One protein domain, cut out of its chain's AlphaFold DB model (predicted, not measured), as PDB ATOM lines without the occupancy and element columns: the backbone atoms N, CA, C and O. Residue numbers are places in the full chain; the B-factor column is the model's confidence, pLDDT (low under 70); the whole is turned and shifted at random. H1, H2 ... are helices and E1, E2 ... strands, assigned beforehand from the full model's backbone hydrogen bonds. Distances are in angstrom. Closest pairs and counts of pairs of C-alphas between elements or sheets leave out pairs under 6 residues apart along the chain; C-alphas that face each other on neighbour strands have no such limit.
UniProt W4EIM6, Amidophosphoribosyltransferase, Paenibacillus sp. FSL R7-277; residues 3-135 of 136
ATOM      1  N   VAL A   3     169.152 195.892 133.556       98.44
ATOM      2  CA  VAL A   3     168.562 196.322 134.828       98.44
ATOM      3  C   VAL A   3     167.086 196.643 134.590       98.44
ATOM      4  O   VAL A   3     166.786 197.629 133.914       98.44
ATOM      5  N   PRO A   4     166.146 195.831 135.095       97.69
ATOM      6  CA  PRO A   4     164.728 196.123 134.942       97.69
ATOM      7  C   PRO A   4     164.300 197.281 135.847       97.69
ATOM      8  O   PRO A   4     164.773 197.410 136.979       97.69
ATOM      9  N   VAL A   5     163.377 198.115 135.367       96.25
ATOM     10  CA  VAL A   5     162.753 199.153 136.196       96.25
ATOM     11  C   VAL A   5     161.871 198.488 137.266       96.25
ATOM     12  O   VAL A   5     161.018 197.658 136.933       96.25
ATOM     13  N   PRO A   6     162.032 198.826 138.560       95.06
ATOM     14  CA  PRO A   6     161.195 198.264 139.610       95.06
ATOM     15  C   PRO A   6     159.796 198.895 139.600       95.06
ATOM     16  O   PRO A   6     159.613 200.112 139.462       95.06
ATOM     17  N   VAL A   7     158.787 198.053 139.796       92.00
ATOM     18  CA  VAL A   7     157.397 198.477 140.007       92.00
ATOM     19  C   VAL A   7     157.131 198.722 141.496       92.00
ATOM     20  O   VAL A   7     157.936 198.356 142.345       92.00
ATOM     21  N   SER A   8     156.027 199.395 141.830       89.19
ATOM     22  CA  SER A   8     155.581 199.508 143.225       89.19
ATOM     23  C   SER A   8     154.957 198.202 143.710       89.19
ATOM     24  O   SER A   8     154.371 197.483 142.902       89.19
ATOM     25  N   ASP A   9     154.963 197.966 145.022       87.69
ATOM     26  CA  ASP A   9     154.304 196.802 145.638       87.69
ATOM     27  C   ASP A   9     152.835 196.668 145.235       87.69
ATOM     28  O   ASP A   9     152.374 195.573 144.943       87.69
ATOM     29  N   VAL A  10     152.115 197.791 145.135       88.44
ATOM     30  CA  VAL A  10     150.720 197.815 144.663       88.44
ATOM     31  C   VAL A  10     150.605 197.266 143.241       88.44
ATOM     32  O   VAL A  10     149.760 196.428 142.963       88.44
ATOM     33  N   ARG A  11     151.487 197.686 142.324       88.25
ATOM     34  CA  ARG A  11     151.464 197.170 140.948       88.25
ATOM     35  C   ARG A  11     151.918 195.719 140.887       88.25
ATOM     36  O   ARG A  11     151.426 194.975 140.043       88.25
ATOM     37  N   LEU A  12     152.866 195.334 141.739       89.75
ATOM     38  CA  LEU A  12     153.346 193.963 141.824       89.75
ATOM     39  C   LEU A  12     152.245 193.027 142.334       89.75
ATOM     40  O   LEU A  12     152.079 191.954 141.765       89.75
ATOM     41  N   SER A  13     151.461 193.443 143.332       91.25
ATOM     42  CA  SER A  13     150.334 192.658 143.843       91.25
ATOM     43  C   SER A  13     149.174 192.588 142.847       91.25
ATOM     44  O   SER A  13     148.625 191.512 142.644       91.25
ATOM     45  N   GLU A  14     148.844 193.694 142.172       92.44
ATOM     46  CA  GLU A  14     147.797 193.742 141.138       92.44
ATOM     47  C   GLU A  14     148.116 192.844 139.937       92.44
ATOM     48  O   GLU A  14     147.240 192.164 139.409       92.44
ATOM     49  N   ARG A  15     149.368 192.876 139.466       91.25
ATOM     50  CA  ARG A  15     149.787 192.186 138.235       91.25
ATOM     51  C   ARG A  15     150.336 190.786 138.501       91.25
ATOM     52  O   ARG A  15     150.418 189.995 137.569       91.25
ATOM     53  N   GLY A  16     150.771 190.495 139.726       94.38
ATOM     54  CA  GLY A  16     151.459 189.259 140.114       94.38
ATOM     55  C   GLY A  16     152.920 189.158 139.651       94.38
ATOM     56  O   GLY A  16     153.613 188.218 140.028       94.38
ATOM     57  N   PHE A  17     153.408 190.096 138.830       93.50
ATOM     58  CA  PHE A  17     154.778 190.114 138.309       93.50
ATOM     59  C   PHE A  17     155.200 191.507 137.813       93.50
ATOM     60  O   PHE A  17     154.365 192.350 137.476       93.50
ATOM     61  N   ASN A  18     156.516 191.726 137.704       94.75
ATOM     62  CA  ASN A  18     157.108 192.894 137.050       94.75
ATOM     63  C   ASN A  18     157.380 192.605 135.557       94.75
ATOM     64  O   ASN A  18     158.228 191.781 135.221       94.75
ATOM     65  N   GLN A  19     156.677 193.294 134.653       94.38
ATOM     66  CA  GLN A  19     156.794 193.120 133.196       94.38
ATOM     67  C   GLN A  19     158.218 193.377 132.690       94.38
ATOM     68  O   GLN A  19     158.746 192.590 131.903       94.38
ATOM     69  N   ALA A  20     158.842 194.460 133.156       95.81
ATOM     70  CA  ALA A  20     160.189 194.843 132.757       95.81
ATOM     71  C   ALA A  20     161.220 193.789 133.182       95.81
ATOM     72  O   ALA A  20     162.140 193.471 132.429       95.81
ATOM     73  N   GLU A  21     161.030 193.203 134.365       96.44
ATOM     74  CA  GLU A  21     161.860 192.108 134.866       96.44
ATOM     75  C   GLU A  21     161.724 190.848 134.009       96.44
ATOM     76  O   GLU A  21     162.738 190.287 133.602       96.44
ATOM     77  N   ARG A  22     160.493 190.441 133.671       96.25
ATOM     78  CA  ARG A  22     160.252 189.278 132.801       96.25
ATOM     79  C   ARG A  22     160.833 189.486 131.400       96.25
ATOM     80  O   ARG A  22     161.402 188.562 130.824       96.25
ATOM     81  N   LEU A  23     160.734 190.699 130.854       95.12
ATOM     82  CA  LEU A  23     161.341 191.034 129.566       95.12
ATOM     83  C   LEU A  23     162.872 190.952 129.632       95.12
ATOM     84  O   LEU A  23     163.491 190.331 128.766       95.12
ATOM     85  N   ALA A  24     163.478 191.544 130.665       97.00
ATOM     86  CA  ALA A  24     164.919 191.479 130.886       97.00
ATOM     87  C   ALA A  24     165.402 190.029 131.035       97.00
ATOM     88  O   ALA A  24     166.424 189.675 130.455       97.00
ATOM     89  N   GLU A  25     164.632 189.181 131.718       97.12
ATOM     90  CA  GLU A  25     164.956 187.771 131.949       97.12
ATOM     91  C   GLU A  25     165.027 186.986 130.640       97.12
ATOM     92  O   GLU A  25     166.012 186.300 130.370       97.12
ATOM     93  N   VAL A  26     164.040 187.160 129.759       96.69
ATOM     94  CA  VAL A  26     164.047 186.507 128.443       96.69
ATOM     95  C   VAL A  26     165.231 186.975 127.593       96.69
ATOM     96  O   VAL A  26     165.872 186.161 126.922       96.69
ATOM     97  N   VAL A  27     165.550 188.273 127.608       96.38
ATOM     98  CA  VAL A  27     166.700 188.815 126.862       96.38
ATOM     99  C   VAL A  27     168.017 188.300 127.443       96.38
ATOM    100  O   VAL A  27     168.892 187.893 126.677       96.38
ATOM    101  N   SER A  28     168.135 188.272 128.771       97.69
ATOM    102  CA  SER A  28     169.279 187.738 129.513       97.69
ATOM    103  C   SER A  28     169.563 186.299 129.093       97.69
ATOM    104  O   SER A  28     170.640 186.016 128.564       97.69
ATOM    105  N   LEU A  29     168.558 185.423 129.192       97.75
ATOM    106  CA  LEU A  29     168.670 184.007 128.844       97.75
ATOM    107  C   LEU A  29     169.039 183.789 127.372       97.75
ATOM    108  O   LEU A  29     169.887 182.958 127.060       97.75
ATOM    109  N   ARG A  30     168.434 184.546 126.446       97.50
ATOM    110  CA  ARG A  30     168.683 184.374 125.003       97.50
ATOM    111  C   ARG A  30     170.018 184.936 124.526       97.50
ATOM    112  O   ARG A  30     170.493 184.531 123.467       97.50
ATOM    113  N   ARG A  31     170.578 185.924 125.226       96.69
ATOM    114  CA  ARG A  31     171.789 186.643 124.795       96.69
ATOM    115  C   ARG A  31     172.999 186.406 125.695       96.69
ATOM    116  O   ARG A  31     174.073 186.887 125.359       96.69
ATOM    117  N   GLY A  32     172.835 185.708 126.819       95.50
ATOM    118  CA  GLY A  32     173.892 185.543 127.819       95.50
ATOM    119  C   GLY A  32     174.312 186.866 128.467       95.50
ATOM    120  O   GLY A  32     175.460 187.014 128.876       95.50
ATOM    121  N   ILE A  33     173.416 187.861 128.518       95.81
ATOM    122  CA  ILE A  33     173.706 189.168 129.122       95.81
ATOM    123  C   ILE A  33     173.231 189.132 130.575       95.81
ATOM    124  O   ILE A  33     172.043 188.928 130.790       95.81
ATOM    125  N   PRO A  34     174.088 189.408 131.571       96.50
ATOM    126  CA  PRO A  34     173.683 189.339 132.968       96.50
ATOM    127  C   PRO A  34     172.592 190.360 133.283       96.50
ATOM    128  O   PRO A  34     172.659 191.508 132.828       96.50
ATOM    129  N   GLN A  35     171.632 189.944 134.105       97.69
ATOM    130  CA  GLN A  35     170.584 190.780 134.675       97.69
ATOM    131  C   GLN A  35     170.812 190.927 136.177       97.69
ATOM    132  O   GLN A  35     171.025 189.928 136.856       97.69
ATOM    133  N   LEU A  36     170.720 192.155 136.693       97.88
ATOM    134  CA  LEU A  36     170.791 192.428 138.129       97.88
ATOM    135  C   LEU A  36     169.703 193.432 138.551       97.88
ATOM    136  O   LEU A  36     169.482 194.419 137.842       97.88
ATOM    137  N   PRO A  37     169.053 193.244 139.715       97.25
ATOM    138  CA  PRO A  37     168.055 194.171 140.248       97.25
ATOM    139  C   PRO A  37     168.734 195.358 140.951       97.25
ATOM    140  O   PRO A  37     168.567 195.575 142.148       97.25
ATOM    141  N   LEU A  38     169.536 196.131 140.208       97.81
ATOM    142  CA  LEU A  38     170.337 197.245 140.743       97.81
ATOM    143  C   LEU A  38     169.513 198.473 141.157       97.81
ATOM    144  O   LEU A  38     170.069 199.440 141.675       97.81
ATOM    145  N   LEU A  39     168.203 198.456 140.920       97.25
ATOM    146  CA  LEU A  39     167.289 199.536 141.254       97.25
ATOM    147  C   LEU A  39     166.210 199.043 142.206       97.25
ATOM    148  O   LEU A  39     165.629 197.978 142.008       97.25
ATOM    149  N   VAL A  40     165.879 199.887 143.175       94.44
ATOM    150  CA  VAL A  40     164.682 199.766 144.006       94.44
ATOM    151  C   VAL A  40     163.821 201.008 143.839       94.44
ATOM    152  O   VAL A  40     164.319 202.104 143.562       94.44
ATOM    153  N   ARG A  41     162.508 200.844 143.995       91.25
ATOM    154  CA  ARG A  41     161.579 201.970 144.050       91.25
ATOM    155  C   ARG A  41     161.499 202.458 145.495       91.25
ATOM    156  O   ARG A  41     161.321 201.654 146.403       91.25
ATOM    157  N   THR A  42     161.645 203.757 145.732       83.38
ATOM    158  CA  THR A  42     161.586 204.293 147.097       83.38
ATOM    159  C   THR A  42     160.129 204.440 147.549       83.38
ATOM    160  O   THR A  42     159.262 204.921 146.816       83.38
ATOM    161  N   HIS A  43     159.843 204.042 148.789       64.56
ATOM    162  CA  HIS A  43     158.514 204.128 149.403       64.56
ATOM    163  C   HIS A  43     158.279 205.467 150.126       64.56
ATOM    164  O   HIS A  43     157.639 205.515 151.171       64.56
ATOM    165  N   HIS A  44     158.762 206.593 149.594       48.38
ATOM    166  CA  HIS A  44     158.479 207.907 150.186       48.38
ATOM    167  C   HIS A  44     157.260 208.569 149.535       48.38
ATOM    168  O   HIS A  44     157.358 209.572 148.836       48.38
ATOM    169  N   THR A  45     156.072 208.032 149.817       43.72
ATOM    170  CA  THR A  45     154.823 208.813 149.758       43.72
ATOM    171  C   THR A  45     154.310 209.062 151.173       43.72
ATOM    172  O   THR A  45     153.277 208.553 151.593       43.72
ATOM    173  N   ALA A  46     155.018 209.906 151.928       37.94
ATOM    174  CA  ALA A  46     154.370 210.616 153.026       37.94
ATOM    175  C   ALA A  46     153.406 211.654 152.409       37.94
ATOM    176  O   ALA A  46     153.850 212.584 151.743       37.94
ATOM    177  N   LYS A  47     152.094 211.410 152.568       38.72
ATOM    178  CA  LYS A  47     150.918 212.282 152.323       38.72
ATOM    179  C   LYS A  47     151.091 213.401 151.271       38.72
ATOM    180  O   LYS A  47     151.608 214.477 151.545       38.72
ATOM    181  N   GLN A  48     150.534 213.176 150.077       44.22
ATOM    182  CA  GLN A  48     150.581 214.093 148.923       44.22
ATOM    183  C   GLN A  48     149.515 215.213 148.914       44.22
ATOM    184  O   GLN A  48     149.375 215.902 147.906       44.22
ATOM    185  N   SER A  49     148.763 215.445 149.995       37.06
ATOM    186  CA  SER A  49     147.609 216.363 149.961       37.06
ATOM    187  C   SER A  49     147.954 217.864 149.942       37.06
ATOM    188  O   SER A  49     147.039 218.670 149.833       37.06
ATOM    189  N   PHE A  50     149.235 218.258 150.016       42.16
ATOM    190  CA  PHE A  50     149.634 219.678 150.107       42.16
ATOM    191  C   PHE A  50     150.793 220.124 149.189       42.16
ATOM    192  O   PHE A  50     151.251 221.256 149.313       42.16
ATOM    193  N   LYS A  51     151.283 219.291 148.256       44.25
ATOM    194  CA  LYS A  51     152.511 219.607 147.493       44.25
ATOM    195  C   LYS A  51     152.270 220.334 146.159       44.25
ATOM    196  O   LYS A  51     151.478 219.918 145.312       44.25
ATOM    197  N   SER A  52     153.041 221.394 145.936       56.28
ATOM    198  CA  SER A  52     153.111 222.211 144.722       56.28
ATOM    199  C   SER A  52     153.671 221.449 143.504       56.28
ATOM    200  O   SER A  52     154.322 220.407 143.609       56.28
ATOM    201  N   ARG A  53     153.468 221.989 142.291       52.78
ATOM    202  CA  ARG A  53     154.012 221.435 141.027       52.78
ATOM    203  C   ARG A  53     155.538 221.250 141.058       52.78
ATOM    204  O   ARG A  53     156.042 220.316 140.441       52.78
ATOM    205  N   ARG A  54     156.260 222.117 141.774       51.50
ATOM    206  CA  ARG A  54     157.725 222.075 141.894       51.50
ATOM    207  C   ARG A  54     158.188 220.941 142.811       51.50
ATOM    208  O   ARG A  54     159.158 220.261 142.494       51.50
ATOM    209  N   GLU A  55     157.446 220.682 143.883       50.31
ATOM    210  CA  GLU A  55     157.700 219.565 144.803       50.31
ATOM    211  C   GLU A  55     157.385 218.216 144.151       50.31
ATOM    212  O   GLU A  55     158.151 217.275 144.310       50.31
ATOM    213  N   ARG A  56     156.350 218.137 143.300       54.50
ATOM    214  CA  ARG A  56     156.074 216.928 142.499       54.50
ATOM    215  C   ARG A  56     157.201 216.573 141.517       54.50
ATOM    216  O   ARG A  56     157.467 215.397 141.288       54.50
ATOM    217  N   LEU A  57     157.868 217.576 140.943       52.00
ATOM    218  CA  LEU A  57     159.034 217.387 140.069       52.00
ATOM    219  C   LEU A  57     160.283 216.926 140.840       52.00
ATOM    220  O   LEU A  57     161.062 216.137 140.308       52.00
ATOM    221  N   ALA A  58     160.462 217.387 142.081       50.62
ATOM    222  CA  ALA A  58     161.540 216.939 142.963       50.62
ATOM    223  C   ALA A  58     161.290 215.522 143.512       50.62
ATOM    224  O   ALA A  58     162.207 214.708 143.535       50.62
ATOM    225  N   ASP A  59     160.045 215.187 143.858       53.12
ATOM    226  CA  ASP A  59     159.669 213.859 144.359       53.12
ATOM    227  C   ASP A  59     159.924 212.754 143.309       53.12
ATOM    228  O   ASP A  59     160.376 211.663 143.658       53.12
ATOM    229  N   MET A  60     159.721 213.024 142.008       56.53
ATOM    230  CA  MET A  60     160.065 212.056 140.950       56.53
ATOM    231  C   MET A  60     161.571 211.777 140.846       56.53
ATOM    232  O   MET A  60     161.937 210.651 140.511       56.53
ATOM    233  N   LYS A  61     162.439 212.753 141.154       58.41
ATOM    234  CA  LYS A  61     163.901 212.543 141.159       58.41
ATOM    235  C   LYS A  61     164.353 211.543 142.222       58.41
ATOM    236  O   LYS A  61     165.425 210.969 142.092       58.41
ATOM    237  N   HIS A  62     163.528 211.298 143.237       68.88
ATOM    238  CA  HIS A  62     163.826 210.355 144.310       68.88
ATOM    239  C   HIS A  62     162.985 209.084 144.244       68.88
ATOM    240  O   HIS A  62     163.065 208.282 145.166       68.88
ATOM    241  N   ALA A  63     162.205 208.865 143.179       85.06
ATOM    242  CA  ALA A  63     161.331 207.694 143.052       85.06
ATOM    243  C   ALA A  63     162.099 206.360 142.976       85.06
ATOM    244  O   ALA A  63     161.516 205.303 143.221       85.06
ATOM    245  N   PHE A  64     163.390 206.411 142.646       92.75
ATOM    246  CA  PHE A  64     164.266 205.252 142.527       92.75
ATOM    247  C   PHE A  64     165.577 205.486 143.268       92.75
ATOM    248  O   PHE A  64     166.058 206.616 143.357       92.75
ATOM    249  N   ALA A  65     166.159 204.404 143.768       93.50
ATOM    250  CA  ALA A  65     167.478 204.386 144.381       93.50
ATOM    251  C   ALA A  65     168.253 203.145 143.925       93.50
ATOM    252  O   ALA A  65     167.663 202.170 143.452       93.50
ATOM    253  N   GLY A  66     169.577 203.188 144.070       94.50
ATOM    254  CA  GLY A  66     170.409 202.002 143.898       94.50
ATOM    255  C   GLY A  66     170.060 200.941 144.940       94.50
ATOM    256  O   GLY A  66     169.846 201.265 146.109       94.50
ATOM    257  N   ASN A  67     169.995 199.682 144.522       95.25
ATOM    258  CA  ASN A  67     169.789 198.571 145.438       95.25
ATOM    259  C   ASN A  67     171.069 198.324 146.251       95.25
ATOM    260  O   ASN A  67     172.103 197.968 145.687       95.25
ATOM    261  N   ILE A  68     170.985 198.546 147.563       90.94
ATOM    262  CA  ILE A  68     172.102 198.390 148.507       90.94
ATOM    263  C   ILE A  68     172.089 197.043 149.241       90.94
ATOM    264  O   ILE A  68     172.870 196.858 150.173       90.94
ATOM    265  N   ASP A  69     171.208 196.119 148.848       94.06
ATOM    266  CA  ASP A  69     171.230 194.749 149.351       94.06
ATOM    267  C   ASP A  69     172.619 194.124 149.145       94.06
ATOM    268  O   ASP A  69     173.225 194.234 148.072       94.06
ATOM    269  N   SER A  70     173.152 193.494 150.193       92.69
ATOM    270  CA  SER A  70     174.530 193.008 150.201       92.69
ATOM    271  C   SER A  70     174.775 191.919 149.158       92.69
ATOM    272  O   SER A  70     175.850 191.910 148.557       92.69
ATOM    273  N   ALA A  71     173.793 191.052 148.887       95.88
ATOM    274  CA  ALA A  71     173.912 190.023 147.860       95.88
ATOM    275  C   ALA A  71     173.919 190.645 146.458       95.88
ATOM    276  O   ALA A  71     174.737 190.267 145.620       95.88
ATOM    277  N   VAL A  72     173.091 191.665 146.216       95.25
ATOM    278  CA  VAL A  72     173.077 192.390 144.932       95.25
ATOM    279  C   VAL A  72     174.396 193.128 144.689       95.25
ATOM    280  O   VAL A  72     174.960 193.047 143.593       95.25
ATOM    281  N   LEU A  73     174.923 193.817 145.706       93.94
ATOM    282  CA  LEU A  73     176.220 194.490 145.616       93.94
ATOM    283  C   LEU A  73     177.367 193.498 145.407       93.94
ATOM    284  O   LEU A  73     178.302 193.794 144.663       93.94
ATOM    285  N   GLN A  74     177.292 192.322 146.030       95.94
ATOM    286  CA  GLN A  74     178.270 191.259 145.837       95.94
ATOM    287  C   GLN A  74     178.263 190.753 144.387       95.94
ATOM    288  O   GLN A  74     179.318 190.734 143.754       95.94
ATOM    289  N   SER A  75     177.092 190.471 143.805       96.75
ATOM    290  CA  SER A  75     176.987 190.079 142.391       96.75
ATOM    291  C   SER A  75     177.472 191.170 141.430       96.75
ATOM    292  O   SER A  75     178.109 190.876 140.415       96.75
ATOM    293  N   LEU A  76     177.220 192.449 141.742       95.38
ATOM    294  CA  LEU A  76     177.765 193.564 140.965       95.38
ATOM    295  C   LEU A  76     179.298 193.586 141.029       95.38
ATOM    296  O   LEU A  76     179.949 193.717 139.994       95.38
ATOM    297  N   LYS A  77     179.884 193.422 142.220       94.31
ATOM    298  CA  LYS A  77     181.341 193.355 142.389       94.31
ATOM    299  C   LYS A  77     181.933 192.184 141.622       94.31
ATOM    300  O   LYS A  77     182.909 192.384 140.911       94.31
ATOM    301  N   GLU A  78     181.361 190.991 141.713       94.19
ATOM    302  CA  GLU A  78     181.819 189.815 140.957       94.19
ATOM    303  C   GLU A  78     181.820 190.075 139.448       94.19
ATOM    304  O   GLU A  78     182.795 189.769 138.758       94.19
ATOM    305  N   HIS A  79     180.778 190.736 138.936       92.50
ATOM    306  CA  HIS A  79     180.725 191.144 137.537       92.50
ATOM    307  C   HIS A  79     181.799 192.184 137.169       92.50
ATOM    308  O   HIS A  79     182.351 192.149 136.070       92.50
ATOM    309  N   LEU A  80     182.116 193.125 138.061       90.44
ATOM    310  CA  LEU A  80     183.193 194.094 137.834       90.44
ATOM    311  C   LEU A  80     184.576 193.419 137.842       90.44
ATOM    312  O   LEU A  80     185.400 193.724 136.983       90.44
ATOM    313  N   HIS A  81     184.812 192.460 138.742       89.25
ATOM    314  CA  HIS A  81     186.064 191.698 138.787       89.25
ATOM    315  C   HIS A  81     186.253 190.819 137.545       89.25
ATOM    316  O   HIS A  81     187.356 190.748 137.008       89.25
ATOM    317  N   SER A  82     185.197 190.184 137.023       87.38
ATOM    318  CA  SER A  82     185.333 189.408 135.784       87.38
ATOM    319  C   SER A  82     185.711 190.306 134.602       87.38
ATOM    320  O   SER A  82     186.610 189.981 133.829       87.38
ATOM    321  N   ARG A  83     185.135 191.510 134.504       86.88
ATOM    322  CA  ARG A  83     185.551 192.510 133.503       86.88
ATOM    323  C   ARG A  83     187.018 192.907 133.639       86.88
ATOM    324  O   ARG A  83     187.677 193.103 132.618       86.88
ATOM    325  N   ALA A  84     187.513 193.004 134.871       78.94
ATOM    326  CA  ALA A  84     188.907 193.303 135.148       78.94
ATOM    327  C   ALA A  84     189.856 192.256 134.567       78.94
ATOM    328  O   ALA A  84     190.729 192.574 133.758       78.94
ATOM    329  N   THR A  85     189.564 190.981 134.831       78.31
ATOM    330  CA  THR A  85     190.322 189.864 134.250       78.31
ATOM    331  C   THR A  85     190.307 189.842 132.717       78.31
ATOM    332  O   THR A  85     191.255 189.368 132.095       78.31
ATOM    333  N   HIS A  86     189.278 190.419 132.088       78.50
ATOM    334  CA  HIS A  86     189.148 190.540 130.634       78.50
ATOM    335  C   HIS A  86     189.704 191.856 130.050       78.50
ATOM    336  O   HIS A  86     189.413 192.169 128.898       78.50
ATOM    337  N   GLN A  87     190.493 192.633 130.810       77.75
ATOM    338  CA  GLN A  87     191.077 193.922 130.385       77.75
ATOM    339  C   GLN A  87     190.028 194.980 129.977       77.75
ATOM    340  O   GLN A  87     190.290 195.875 129.173       77.75
ATOM    341  N   LEU A  88     188.820 194.902 130.545       75.44
ATOM    342  CA  LEU A  88     187.726 195.850 130.304       75.44
ATOM    343  C   LEU A  88     187.586 196.892 131.429       75.44
ATOM    344  O   LEU A  88     186.584 197.606 131.462       75.44
ATOM    345  N   GLU A  89     188.564 196.992 132.339       71.06
ATOM    346  CA  GLU A  89     188.550 197.889 133.516       71.06
ATOM    347  C   GLU A  89     188.380 199.357 133.143       71.06
ATOM    348  O   GLU A  89     187.632 200.090 133.779       71.06
ATOM    349  N   GLN A  90     189.056 199.768 132.073       76.00
ATOM    350  CA  GLN A  90     189.060 201.151 131.605       76.00
ATOM    351  C   GLN A  90     187.782 201.511 130.836       76.00
ATOM    352  O   GLN A  90     187.568 202.672 130.493       76.00
ATOM    353  N   ARG A  91     186.925 200.523 130.529       87.75
ATOM    354  CA  ARG A  91     185.667 200.758 129.818       87.75
ATOM    355  C   ARG A  91     184.523 200.913 130.814       87.75
ATOM    356  O   ARG A  91     184.372 200.057 131.691       87.75
ATOM    357  N   PRO A  92     183.653 201.919 130.637       91.38
ATOM    358  CA  PRO A  92     182.491 202.083 131.493       91.38
ATOM    359  C   PRO A  92     181.591 200.840 131.469       91.38
ATOM    360  O   PRO A  92     181.492 200.092 130.487       91.38
ATOM    361  N   LEU A  93     180.937 200.592 132.597       93.75
ATOM    362  CA  LEU A  93     179.925 199.567 132.748       93.75
ATOM    363  C   LEU A  93     178.719 199.916 131.881       93.75
ATOM    364  O   LEU A  93     177.985 200.856 132.166       93.75
ATOM    365  N   GLN A  94     178.500 199.141 130.825       95.69
ATOM    366  CA  GLN A  94     177.336 199.318 129.968       95.69
ATOM    367  C   GLN A  94     176.109 198.689 130.625       95.69
ATOM    368  O   GLN A  94     176.045 197.473 130.852       95.69
ATOM    369  N   ILE A  95     175.134 199.535 130.926       98.00
ATOM    370  CA  ILE A  95     173.878 199.194 131.579       98.00
ATOM    371  C   ILE A  95     172.738 199.494 130.612       98.00
ATOM    372  O   ILE A  95     172.638 200.597 130.087       98.00
ATOM    373  N   ILE A  96     171.849 198.525 130.412       98.06
ATOM    374  CA  ILE A  96     170.611 198.703 129.654       98.06
ATOM    375  C   ILE A  96     169.454 198.647 130.648       98.06
ATOM    376  O   ILE A  96     169.178 197.593 131.225       98.06
ATOM    377  N   ILE A  97     168.785 199.780 130.844       97.75
ATOM    378  CA  ILE A  97     167.537 199.857 131.596       97.75
ATOM    379  C   ILE A  97     166.430 199.252 130.738       97.75
ATOM    380  O   ILE A  97     166.253 199.653 129.588       97.75
ATOM    381  N   VAL A  98     165.687 198.300 131.292       97.12
ATOM    382  CA  VAL A  98     164.545 197.671 130.621       97.12
ATOM    383  C   VAL A  98     163.266 198.205 131.250       97.12
ATOM    384  O   VAL A  98     163.111 198.116 132.466       97.12
ATOM    385  N   ASP A  99     162.367 198.754 130.438       93.62
ATOM    386  CA  ASP A  99     161.043 199.232 130.863       93.62
ATOM    387  C   ASP A  99     159.984 198.817 129.832       93.62
ATOM    388  O   ASP A  99     160.312 198.588 128.664       93.62
ATOM    389  N   ASP A 100     158.721 198.699 130.242       86.31
ATOM    390  CA  ASP A 100     157.658 198.220 129.349       86.31
ATOM    391  C   ASP A 100     157.195 199.299 128.358       86.31
ATOM    392  O   ASP A 100     157.010 199.002 127.179       86.31
ATOM    393  N   ILE A 101     157.054 200.556 128.791       85.25
ATOM    394  CA  ILE A 101     156.550 201.659 127.958       85.25
ATOM    395  C   ILE A 101     157.366 202.940 128.158       85.25
ATOM    396  O   ILE A 101     157.510 203.450 129.269       85.25
ATOM    397  N   TYR A 102     157.795 203.547 127.049       83.31
ATOM    398  CA  TYR A 102     158.390 204.883 127.052       83.31
ATOM    399  C   TYR A 102     157.340 205.981 126.867       83.31
ATOM    400  O   TYR A 102     156.517 205.928 125.954       83.31
ATOM    401  N   THR A 103     157.395 207.010 127.716       84.00
ATOM    402  CA  THR A 103     156.549 208.213 127.598       84.00
ATOM    403  C   THR A 103     157.391 209.493 127.629       84.00
ATOM    404  O   THR A 103     158.048 209.829 126.653       84.00
ATOM    405  N   THR A 104     157.426 210.216 128.748       84.19
ATOM    406  CA  THR A 104     158.178 211.477 128.904       84.19
ATOM    407  C   THR A 104     159.668 211.263 129.187       84.19
ATOM    408  O   THR A 104     160.430 212.223 129.318       84.19
ATOM    409  N   GLY A 105     160.088 210.006 129.357       85.69
ATOM    410  CA  GLY A 105     161.442 209.634 129.763       85.69
ATOM    411  C   GLY A 105     161.790 209.975 131.217       85.69
ATOM    412  O   GLY A 105     162.943 209.812 131.609       85.69
ATOM    413  N   SER A 106     160.837 210.441 132.039       87.94
ATOM    414  CA  SER A 106     161.103 210.777 133.446       87.94
ATOM    415  C   SER A 106     161.541 209.562 134.266       87.94
ATOM    416  O   SER A 106     162.510 209.668 135.014       87.94
ATOM    417  N   THR A 107     160.887 208.410 134.076       89.81
ATOM    418  CA  THR A 107     161.262 207.139 134.717       89.81
ATOM    419  C   THR A 107     162.702 206.763 134.378       89.81
ATOM    420  O   THR A 107     163.524 206.630 135.277       89.81
ATOM    421  N   ILE A 108     163.032 206.683 133.084       93.25
ATOM    422  CA  ILE A 108     164.375 206.316 132.615       93.25
ATOM    423  C   ILE A 108     165.436 207.278 133.150       93.25
ATOM    424  O   ILE A 108     166.479 206.827 133.616       93.25
ATOM    425  N   ARG A 109     165.172 208.593 133.148       93.06
ATOM    426  CA  ARG A 109     166.114 209.587 133.682       93.06
ATOM    427  C   ARG A 109     166.362 209.397 135.180       93.06
ATOM    428  O   ARG A 109     167.516 209.389 135.590       93.06
ATOM    429  N   ALA A 110     165.311 209.199 135.975       93.06
ATOM    430  CA  ALA A 110     165.449 208.972 137.414       93.06
ATOM    431  C   ALA A 110     166.192 207.657 137.720       93.06
ATOM    432  O   ALA A 110     167.092 207.627 138.555       93.06
ATOM    433  N   CYS A 111     165.878 206.581 136.992       95.50
ATOM    434  CA  CYS A 111     166.603 205.314 137.079       95.50
ATOM    435  C   CYS A 111     168.086 205.474 136.703       95.50
ATOM    436  O   CYS A 111     168.957 204.952 137.396       95.50
ATOM    437  N   ALA A 112     168.384 206.224 135.640       96.44
ATOM    438  CA  ALA A 112     169.750 206.481 135.206       96.44
ATOM    439  C   ALA A 112     170.548 207.274 136.254       96.44
ATOM    440  O   ALA A 112     171.686 206.920 136.553       96.44
ATOM    441  N   GLU A 113     169.952 208.308 136.851       95.31
ATOM    442  CA  GLU A 113     170.571 209.084 137.934       95.31
ATOM    443  C   GLU A 113     170.900 208.197 139.148       95.31
ATOM    444  O   GLU A 113     172.026 208.242 139.650       95.31
ATOM    445  N   ALA A 114     169.967 207.335 139.566       95.25
ATOM    446  CA  ALA A 114     170.176 206.393 140.668       95.25
ATOM    447  C   ALA A 114     171.287 205.367 140.372       95.25
ATOM    448  O   ALA A 114     172.135 205.107 141.228       95.25
ATOM    449  N   LEU A 115     171.339 204.825 139.150       97.12
ATOM    450  CA  LEU A 115     172.393 203.892 138.737       97.12
ATOM    451  C   LEU A 115     173.764 204.563 138.656       97.12
ATOM    452  O   LEU A 115     174.743 203.988 139.119       97.12
ATOM    453  N   GLN A 116     173.846 205.796 138.147       96.38
ATOM    454  CA  GLN A 116     175.097 206.560 138.153       96.38
ATOM    455  C   GLN A 116     175.629 206.763 139.577       96.38
ATOM    456  O   GLN A 116     176.832 206.662 139.811       96.38
ATOM    457  N   GLN A 117     174.754 207.050 140.543       94.56
ATOM    458  CA  GLN A 117     175.149 207.191 141.949       94.56
ATOM    459  C   GLN A 117     175.636 205.866 142.546       94.56
ATOM    460  O   GLN A 117     176.683 205.845 143.194       94.56
ATOM    461  N   LEU A 118     174.926 204.764 142.286       94.44
ATOM    462  CA  LEU A 118     175.322 203.426 142.731       94.44
ATOM    463  C   LEU A 118     176.679 203.012 142.149       94.44
ATOM    464  O   LEU A 118     177.561 202.582 142.881       94.44
ATOM    465  N   CYS A 119     176.880 203.179 140.843       94.25
ATOM    466  CA  CYS A 119     178.138 202.829 140.189       94.25
ATOM    467  C   CYS A 119     179.315 203.645 140.739       94.25
ATOM    468  O   CYS A 119     180.349 203.073 141.080       94.25
ATOM    469  N   ARG A 120     179.136 204.958 140.950       92.88
ATOM    470  CA  ARG A 120     180.163 205.796 141.591       92.88
ATOM    471  C   ARG A 120     180.505 205.326 143.003       92.88
ATOM    472  O   ARG A 120     181.681 205.322 143.352       92.88
ATOM    473  N   SER A 121     179.521 204.899 143.801       91.12
ATOM    474  CA  SER A 121     179.787 204.364 145.147       91.12
ATOM    475  C   SER A 121     180.543 203.031 145.120       91.12
ATOM    476  O   SER A 121     181.239 202.706 146.078       91.12
ATOM    477  N   GLN A 122     180.454 202.288 144.012       90.12
ATOM    478  CA  GLN A 122     181.241 201.079 143.745       90.12
ATOM    479  C   GLN A 122     182.532 201.357 142.953       90.12
ATOM    480  O   GLN A 122     183.143 200.423 142.439       90.12
ATOM    481  N   ASN A 123     182.952 202.624 142.850       90.06
ATOM    482  CA  ASN A 123     184.147 203.057 142.125       90.06
ATOM    483  C   ASN A 123     184.175 202.606 140.647       90.06
ATOM    484  O   ASN A 123     185.225 202.253 140.115       90.06
ATOM    485  N   CYS A 124     183.019 202.604 139.974       89.56
ATOM    486  CA  CYS A 124     182.922 202.297 138.549       89.56
ATOM    487  C   CYS A 124     182.160 203.379 137.771       89.56
ATOM    488  O   CYS A 124     181.212 204.000 138.259       89.56
ATOM    489  N   LEU A 125     182.590 203.619 136.533       92.25
ATOM    490  CA  LEU A 125     181.867 204.470 135.587       92.25
ATOM    491  C   LEU A 125     180.798 203.643 134.877       92.25
ATOM    492  O   LEU A 125     181.025 202.467 134.609       92.25
ATOM    493  N   ALA A 126     179.665 204.255 134.534       95.00
ATOM    494  CA  ALA A 126     178.588 203.584 133.817       95.00
ATOM    495  C   ALA A 126     178.118 204.378 132.595       95.00
ATOM    496  O   ALA A 126     177.926 205.593 132.660       95.00
ATOM    497  N   GLU A 127     177.877 203.661 131.502       97.00
ATOM    498  CA  GLU A 127     177.142 204.134 130.330       97.00
ATOM    499  C   GLU A 127     175.747 203.523 130.366       97.00
ATOM    500  O   GLU A 127     175.596 202.305 130.480       97.00
ATOM    501  N   ILE A 128     174.722 204.372 130.299       97.38
ATOM    502  CA  ILE A 128     173.336 203.957 130.501       97.38
ATOM    503  C   ILE A 128     172.561 204.105 129.200       97.38
ATOM    504  O   ILE A 128     172.469 205.190 128.630       97.38
ATOM    505  N   TYR A 129     171.960 203.001 128.784       97.00
ATOM    506  CA  TYR A 129     171.073 202.871 127.638       97.00
ATOM    507  C   TYR A 129     169.687 202.448 128.128       97.00
ATOM    508  O   TYR A 129     169.539 201.961 129.249       97.00
ATOM    509  N   SER A 130     168.664 202.588 127.288       95.19
ATOM    510  CA  SER A 130     167.311 202.118 127.597       95.19
ATOM    511  C   SER A 130     166.742 201.269 126.469       95.19
ATOM    512  O   SER A 130     166.792 201.677 125.310       95.19
ATOM    513  N   LEU A 131     166.144 200.134 126.819       94.50
ATOM    514  CA  LEU A 131     165.340 199.296 125.940       94.50
ATOM    515  C   LEU A 131     163.889 199.373 126.415       94.50
ATOM    516  O   LEU A 131     163.568 198.922 127.511       94.50
ATOM    517  N   THR A 132     163.030 199.975 125.597       90.06
ATOM    518  CA  THR A 132     161.633 200.258 125.952       90.06
ATOM    519  C   THR A 132     160.741 200.126 124.727       90.06
ATOM    520  O   THR A 132     161.216 200.327 123.604       90.06
ATOM    521  N   TRP A 133     159.456 199.820 124.916       83.38
ATOM    522  CA  TRP A 133     158.499 199.923 123.819       83.38
ATOM    523  C   TRP A 133     158.128 201.393 123.605       83.38
ATOM    524  O   TRP A 133     157.585 202.050 124.498       83.38
ATOM    525  N   ALA A 134     158.418 201.920 122.418       72.88
ATOM    526  CA  ALA A 134     157.972 203.249 122.031       72.88
ATOM    527  C   ALA A 134     156.515 203.170 121.565       72.88
ATOM    528  O   ALA A 134     156.187 202.435 120.632       72.88
ATOM    529  N   ARG A 135     155.629 203.925 122.214       63.41
ATOM    530  CA  ARG A 135     154.297 204.197 121.675       63.41
ATOM    531  C   ARG A 135     154.423 205.360 120.687       63.41
ATOM    532  O   ARG A 135     154.738 206.464 121.123       63.41
TER     533      ARG A 135
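What this domain is: This is residues 3 to 135 of the 136 residues of the protein "Amidophosphoribosyltransferase" of Paenibacillus sp. FSL R7-277 (UniProt W4EIM6). Two long parallel strands, E3 and E4, lie side by side, with helix H5 packed over one side of the pair and H2 packed on E3 from the other; H5 also packs on a second, very short antiparallel pair, E1 and E2. H3 and the long link before it lie toward one end of the longest axis and H4 toward the other, while residues 10 to 16, of which 10 to 15 belong to H1, stick out. The 133 printed residues have five named helices and four named strands, in the order H1 H2 E1 H3 E2 H4 E3 H5 E4, and the class is mixed, helices and strands. The whole is compact, with a radius of gyration of the C-alphas of 15.8 A, and elongated in outline, spanning 53 by 30 by 28 A.

Where its parts are: Find C-alpha 93 at (179.925, 199.567, 132.748); from there E3 runs 22.9 A to residue 102, with a bend of 75 degrees at residue 99. E4, residues 126 to 134, runs 23.7 A and ends at C-alpha 134, (157.972, 203.249, 122.031). Between them along the chain look for H5, residues 106 to 121, 23.0 A long. H2 takes residues 19 to 31 and 18.4 A, and H4 residues 70 to 85 and 22.7 A. The short elements are E1, residues 39 to 41, E2, residues 64 to 66, H3, residues 53 to 61, and H1, which begins at C-alpha 9, (154.304, 196.802, 145.638), and ends at residue 15.

How they stand to each other: Start at E3 and E4, parallel at 21 degrees, where N 97 and O 129 are 2.8 A apart, within hydrogen-bond range. With H5 they form a strand-helix-strand unit, two parallel neighbour strands with a helix between them along the chain, and its crossover is right-handed. The closest C-alphas of H5 and E4 are those of Gln 116 and Ala 126, 6.3 A apart. Those of H2 and E3 are Ala 20 and Asp 99, at 4.9 A. Residues 3 to 4 pair with residues 97 to 98 of E3, parallel. From H5 go on to E2, where the closest C-alphas, of Ala 65 and Ala 114, are 5.0 A apart. E1 and E2 are antiparallel at 144 degrees, with N 40 and O 65 at 2.9 A. H3 and H5 only just touch, with 3 pairs of C-alphas within 8 A, the closest those of Lys 61 and Ala 110 at 5.4 A. H4 touches no helix, and H1 and H2 are apart. Every O i to N i+4 pair is within hydrogen-bond range in H1, H2, H4 and H5, and 4 of 5 are in H3.

The domain as a whole: The two C-alphas farthest apart are those of Phe 50 and Thr 85, 52.9 A. The printed part, residues 3 to 135, has no cut. The link from E1 to H3, 11 residues, is long. Look at the B-factor column for pLDDT: its mean over the printed part is 85.6, and it is under 70 at residues 43 to 62 and at residue 135.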